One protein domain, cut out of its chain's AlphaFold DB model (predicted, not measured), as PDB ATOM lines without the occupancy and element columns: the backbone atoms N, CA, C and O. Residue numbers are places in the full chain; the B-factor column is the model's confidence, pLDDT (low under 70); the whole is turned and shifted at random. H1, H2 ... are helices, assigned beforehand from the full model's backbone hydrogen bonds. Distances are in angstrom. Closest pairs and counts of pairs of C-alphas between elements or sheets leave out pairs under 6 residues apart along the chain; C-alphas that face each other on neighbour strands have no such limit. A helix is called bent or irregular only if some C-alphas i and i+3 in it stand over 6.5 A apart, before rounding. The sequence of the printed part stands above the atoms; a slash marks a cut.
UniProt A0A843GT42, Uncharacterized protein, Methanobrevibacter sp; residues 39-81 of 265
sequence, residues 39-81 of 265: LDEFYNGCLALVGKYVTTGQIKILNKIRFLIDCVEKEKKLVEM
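What this domain is: This is residues 39 to 81 of the 265 residues of an uncharacterized protein of Methanobrevibacter sp (UniProt A0A843GT42). Two helices, H1 and then the longer H2, fold back on each other as a helical hairpin, side by side along nearly their whole shared length and joined at one end by a tight turn at residues 56 to 58. The last part of H2 runs on past the beginning of H1 and makes the far tip of the rod. The printed part has 43 residues with two named helices and no named strand, and its class is all helix. It is only just loose, close to compact, with a radius of gyration of the C-alphas of 11.5 A, and it spans 38 by 16 by 7 A.

Where its parts are: Find C-alpha 39 at (-12.770, 13.017, -11.796); from there H1, residues 39 to 55, runs 25.1 A to C-alpha 55 at (-27.974, 2.144, -28.576). H1 is neither bent nor irregular, but only just: C-alphas 48 and 51 are 6.3 A apart. After three residues, look for C-alpha 59, where H2, residues 59 to 80, begins; it runs 32.1 A to C-alpha 80 at (-4.296, 21.907, -11.609).

How they stand to each other: Compare H1 with H2 and you will find that they touch, with 14 pairs of C-alphas within 8 A. Their closest C-alphas, those of Cys 46 and Ile 65, are 6.3 A apart. The two helices run opposite ways at a shallow tilt of 17 degrees, a helical hairpin, with their centres 11.1 A apart. Along their backbones, 11 of 13 O i to N i+4 pairs in H1 and 17 of 18 in H2 are within hydrogen-bond range.

The domain as a whole: Look at Thr 56 and Met 81 for the two C-alphas farthest apart, 38.5 A. The first and last printed C-alphas, those of Leu 39 and Met 81, are 14.9 A apart. The printed part has no cut, and the link from H1 to H2 is tight. The mean pLDDT of the printed part is 87.1, and no printed residue is under 70.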
ATOM      1  N   LEU A  39     -12.403  12.495 -10.479       88.31
ATOM      2  CA  LEU A  39     -12.770  13.017 -11.796       88.31
ATOM      3  C   LEU A  39     -12.606  11.957 -12.887       88.31
ATOM      4  O   LEU A  39     -13.491  11.814 -13.732       88.31
ATOM      5  N   ASP A  40     -11.519  11.189 -12.856       89.00
ATOM      6  CA  ASP A  40     -11.282  10.097 -13.801       89.00
ATOM      7  C   ASP A  40     -12.307   8.969 -13.655       89.00
ATOM      8  O   ASP A  40     -12.832   8.465 -14.652       89.00
ATOM      9  N   GLU A  41     -12.640   8.579 -12.425       90.19
ATOM     10  CA  GLU A  41     -13.686   7.588 -12.165       90.19
ATOM     11  C   GLU A  41     -15.049   8.059 -12.681       90.19
ATOM     12  O   GLU A  41     -15.752   7.313 -13.373       90.19
ATOM     13  N   PHE A  42     -15.406   9.317 -12.414       87.38
ATOM     14  CA  PHE A  42     -16.656   9.903 -12.885       87.38
ATOM     15  C   PHE A  42     -16.706  10.013 -14.418       87.38
ATOM     16  O   PHE A  42     -17.721   9.669 -15.036       87.38
ATOM     17  N   TYR A  43     -15.599  10.411 -15.049       88.38
ATOM     18  CA  TYR A  43     -15.449  10.454 -16.504       88.38
ATOM     19  C   TYR A  43     -15.635   9.070 -17.135       88.38
ATOM     20  O   TYR A  43     -16.433   8.898 -18.063       88.38
ATOM     21  N   ASN A  44     -14.968   8.050 -16.590       87.62
ATOM     22  CA  ASN A  44     -15.096   6.669 -17.054       87.62
ATOM     23  C   ASN A  44     -16.524   6.130 -16.866       87.62
ATOM     24  O   ASN A  44     -17.053   5.452 -17.753       87.62
ATOM     25  N   GLY A  45     -17.184   6.483 -15.759       86.12
ATOM     26  CA  GLY A  45     -18.595   6.180 -15.522       86.12
ATOM     27  C   GLY A  45     -19.518   6.802 -16.573       86.12
ATOM     28  O   GLY A  45     -20.401   6.124 -17.106       86.12
ATOM     29  N   CYS A  46     -19.275   8.063 -16.943       86.00
ATOM     30  CA  CYS A  46     -19.995   8.732 -18.024       86.00
ATOM     31  C   CYS A  46     -19.815   7.995 -19.360       86.00
ATOM     32  O   CYS A  46     -20.809   7.680 -20.021       86.00
ATOM     33  N   LEU A  47     -18.578   7.646 -19.733       87.12
ATOM     34  CA  LEU A  47     -18.280   6.932 -20.982       87.12
ATOM     35  C   LEU A  47     -18.941   5.549 -21.057       87.12
ATOM     36  O   LEU A  47     -19.491   5.187 -22.100       87.12
ATOM     37  N   ALA A  48     -18.950   4.798 -19.952       86.62
ATOM     38  CA  ALA A  48     -19.602   3.490 -19.888       86.62
ATOM     39  C   ALA A  48     -21.110   3.575 -20.188       86.62
ATOM     40  O   ALA A  48     -21.694   2.671 -20.795       86.62
ATOM     41  N   LEU A  49     -21.748   4.683 -19.806       85.19
ATOM     42  CA  LEU A  49     -23.171   4.917 -20.027       85.19
ATOM     43  C   LEU A  49     -23.498   5.410 -21.444       85.19
ATOM     44  O   LEU A  49     -24.578   5.095 -21.958       85.19
ATOM     45  N   VAL A  50     -22.580   6.120 -22.111       88.75
ATOM     46  CA  VAL A  50     -22.783   6.630 -23.481       88.75
ATOM     47  C   VAL A  50     -23.185   5.506 -24.433       88.75
ATOM     48  O   VAL A  50     -24.183   5.640 -25.139       88.75
ATOM     49  N   GLY A  51     -22.486   4.366 -24.415       82.62
ATOM     50  CA  GLY A  51     -22.784   3.244 -25.317       82.62
ATOM     51  C   GLY A  51     -24.221   2.723 -25.181       82.62
ATOM     52  O   GLY A  51     -24.904   2.466 -26.180       82.62
ATOM     53  N   LYS A  52     -24.731   2.649 -23.945       88.75
ATOM     54  CA  LYS A  52     -26.111   2.235 -23.651       88.75
ATOM     55  C   LYS A  52     -27.125   3.248 -24.185       88.75
ATOM     56  O   LYS A  52     -28.140   2.864 -24.773       88.75
ATOM     57  N   TYR A  53     -26.868   4.537 -23.995       88.94
ATOM     58  CA  TYR A  53     -27.808   5.586 -24.387       88.94
ATOM     59  C   TYR A  53     -27.800   5.881 -25.885       88.94
ATOM     60  O   TYR A  53     -28.855   6.179 -26.442       88.94
ATOM     61  N   VAL A  54     -26.661   5.688 -26.554       88.25
ATOM     62  CA  VAL A  54     -26.570   5.685 -28.019       88.25
ATOM     63  C   VAL A  54     -27.411   4.549 -28.595       88.25
ATOM     64  O   VAL A  54     -28.277   4.794 -29.429       88.25
ATOM     65  N   THR A  55     -27.232   3.323 -28.091       87.56
ATOM     66  CA  THR A  55     -27.974   2.144 -28.576       87.56
ATOM     67  C   THR A  55     -29.487   2.280 -28.373       87.56
ATOM     68  O   THR A  55     -30.274   1.848 -29.208       87.56
ATOM     69  N   THR A  56     -29.907   2.897 -27.266       89.94
ATOM     70  CA  THR A  56     -31.329   3.089 -26.934       89.94
ATOM     71  C   THR A  56     -31.937   4.372 -27.514       89.94
ATOM     72  O   THR A  56     -33.128   4.607 -27.328       89.94
ATOM     73  N   GLY A  57     -31.152   5.208 -28.204       86.50
ATOM     74  CA  GLY A  57     -31.623   6.458 -28.810       86.50
ATOM     75  C   GLY A  57     -32.005   7.556 -27.808       86.50
ATOM     76  O   GLY A  57     -32.764   8.466 -28.143       86.50
ATOM     77  N   GLN A  58     -31.507   7.501 -26.570       83.94
ATOM     78  CA  GLN A  58     -31.860   8.459 -25.516       83.94
ATOM     79  C   GLN A  58     -31.049   9.760 -25.648       83.94
ATOM     80  O   GLN A  58     -30.098  10.013 -24.915       83.94
ATOM     81  N   ILE A  59     -31.438  10.630 -26.582       84.00
ATOM     82  CA  ILE A  59     -30.692  11.863 -26.899       84.00
ATOM     83  C   ILE A  59     -30.627  12.854 -25.722       84.00
ATOM     84  O   ILE A  59     -29.604  13.502 -25.515       84.00
ATOM     85  N   LYS A  60     -31.688  12.957 -24.908       81.44
ATOM     86  CA  LYS A  60     -31.724  13.906 -23.776       81.44
ATOM     87  C   LYS A  60     -30.642  13.617 -22.736       81.44
ATOM     88  O   LYS A  60     -29.913  14.521 -22.338       81.44
ATOM     89  N   ILE A  61     -30.514  12.358 -22.322       82.88
ATOM     90  CA  ILE A  61     -29.506  11.969 -21.330       82.88
ATOM     91  C   ILE A  61     -28.094  12.032 -21.917       82.88
ATOM     92  O   ILE A  61     -27.175  12.416 -21.208       82.88
ATOM     93  N   LEU A  62     -27.926  11.768 -23.219       83.50
ATOM     94  CA  LEU A  62     -26.647  11.967 -23.908       83.50
ATOM     95  C   LEU A  62     -26.194  13.429 -23.872       83.50
ATOM     96  O   LEU A  62     -25.026  13.691 -23.603       83.50
ATOM     97  N   ASN A  63     -27.106  14.385 -24.072       83.69
ATOM     98  CA  ASN A  63     -26.780  15.808 -23.940       83.69
ATOM     99  C   ASN A  63     -26.392  16.182 -22.501       83.69
ATOM    100  O   ASN A  63     -25.464  16.967 -22.311       83.69
ATOM    101  N   LYS A  64     -27.055  15.601 -21.491       84.06
ATOM    102  CA  LYS A  64     -26.677  15.793 -20.081       84.06
ATOM    103  C   LYS A  64     -25.296  15.204 -19.784       84.06
ATOM    104  O   LYS A  64     -24.476  15.876 -19.176       84.06
ATOM    105  N   ILE A  65     -25.011  13.992 -20.261       85.75
ATOM    106  CA  ILE A  65     -23.695  13.351 -20.107       85.75
ATOM    107  C   ILE A  65     -22.606  14.166 -20.796       85.75
ATOM    108  O   ILE A  65     -21.543  14.356 -20.221       85.75
ATOM    109  N   ARG A  66     -22.872  14.694 -21.993       87.06
ATOM    110  CA  ARG A  66     -21.934  15.583 -22.680       87.06
ATOM    111  C   ARG A  66     -21.606  16.814 -21.840       87.06
ATOM    112  O   ARG A  66     -20.440  17.128 -21.686       87.06
ATOM    113  N   PHE A  67     -22.617  17.472 -21.270       86.44
ATOM    114  CA  PHE A  67     -22.387  18.600 -20.364       86.44
ATOM    115  C   PHE A  67     -21.547  18.200 -19.143       86.44
ATOM    116  O   PHE A  67     -20.630  18.923 -18.786       86.44
ATOM    117  N   LEU A  68     -21.816  17.039 -18.539       85.38
ATOM    118  CA  LEU A  68     -21.028  16.540 -17.409       85.38
ATOM    119  C   LEU A  68     -19.571  16.255 -17.797       85.38
ATOM    120  O   LEU A  68     -18.674  16.572 -17.027       85.38
ATOM    121  N   ILE A  69     -19.327  15.708 -18.989       87.00
ATOM    122  CA  ILE A  69     -17.974  15.509 -19.521       87.00
ATOM    123  C   ILE A  69     -17.269  16.855 -19.731       87.00
ATOM    124  O   ILE A  69     -16.144  17.018 -19.265       87.00
ATOM    125  N   ASP A  70     -17.943  17.824 -20.359       88.62
ATOM    126  CA  ASP A  70     -17.408  19.178 -20.552       88.62
ATOM    127  C   ASP A  70     -17.058  19.821 -19.187       88.62
ATOM    128  O   ASP A  70     -16.016  20.460 -19.044       88.62
ATOM    129  N   CYS A  71     -17.890  19.612 -18.154       88.62
ATOM    130  CA  CYS A  71     -17.593  20.040 -16.785       88.62
ATOM    131  C   CYS A  71     -16.337  19.362 -16.237       88.62
ATOM    132  O   CYS A  71     -15.481  20.061 -15.717       88.62
ATOM    133  N   VAL A  72     -16.181  18.040 -16.380       88.00
ATOM    134  CA  VAL A  72     -14.992  17.325 -15.880       88.00
ATOM    135  C   VAL A  72     -13.701  17.890 -16.470       88.00
ATOM    136  O   VAL A  72     -12.719  18.050 -15.751       88.00
ATOM    137  N   GLU A  73     -13.683  18.235 -17.758       89.12
ATOM    138  CA  GLU A  73     -12.506  18.851 -18.382       89.12
ATOM    139  C   GLU A  73     -12.163  20.212 -17.760       89.12
ATOM    140  O   GLU A  73     -10.988  20.521 -17.552       89.12
ATOM    141  N   LYS A  74     -13.176  21.021 -17.427       90.62
ATOM    142  CA  LYS A  74     -12.983  22.275 -16.687       90.62
ATOM    143  C   LYS A  74     -12.549  22.013 -15.239       90.62
ATOM    144  O   LYS A  74     -11.647  22.686 -14.753       90.62
ATOM    145  N   GLU A  75     -13.134  21.020 -14.571       89.69
ATOM    146  CA  GLU A  75     -12.801  20.623 -13.196       89.69
ATOM    147  C   GLU A  75     -11.344  20.161 -13.079       89.69
ATOM    148  O   GLU A  75     -10.669  20.529 -12.125       89.69
ATOM    149  N   LYS A  76     -10.809  19.450 -14.078       89.50
ATOM    150  CA  LYS A  76      -9.385  19.084 -14.110       89.50
ATOM    151  C   LYS A  76      -8.465  20.307 -14.126       89.50
ATOM    152  O   LYS A  76      -7.513  20.354 -13.355       89.50
ATOM    153  N   LYS A  77      -8.790  21.328 -14.927       90.25
ATOM    154  CA  LYS A  77      -8.042  22.599 -14.934       90.25
ATOM    155  C   LYS A  77      -8.099  23.301 -13.578       90.25
ATOM    156  O   LYS A  77      -7.100  23.853 -13.137       90.25
ATOM    157  N   LEU A  78      -9.249  23.261 -12.899       89.44
ATOM    158  CA  LEU A  78      -9.375  23.813 -11.547       89.44
ATOM    159  C   LEU A  78      -8.476  23.080 -10.546       89.44
ATOM    160  O   LEU A  78      -7.791  23.734  -9.763       89.44
ATOM    161  N   VAL A  79      -8.430  21.746 -10.604       89.25
ATOM    162  CA  VAL A  79      -7.547  20.934  -9.752       89.25
ATOM    163  C   VAL A  79      -6.075  21.280 -10.000       89.25
ATOM    164  O   VAL A  79      -5.334  21.466  -9.038       89.25
ATOM    165  N   GLU A  80      -5.656  21.452 -11.259       88.25
ATOM    166  CA  GLU A  80      -4.296  21.907 -11.609       88.25
ATOM    167  C   GLU A  80      -3.964  23.293 -11.026       88.25
ATOM    168  O   GLU A  80      -2.821  23.556 -10.655       88.25
ATOM    169  N   MET A  81      -4.967  24.167 -10.901       86.62
ATOM    170  CA  MET A  81      -4.851  25.488 -10.271       86.62
ATOM    171  C   MET A  81      -4.951  25.452  -8.736       86.62
ATOM    172  O   MET A  81      -4.865  26.499  -8.096       86.62
TER     173      MET A  81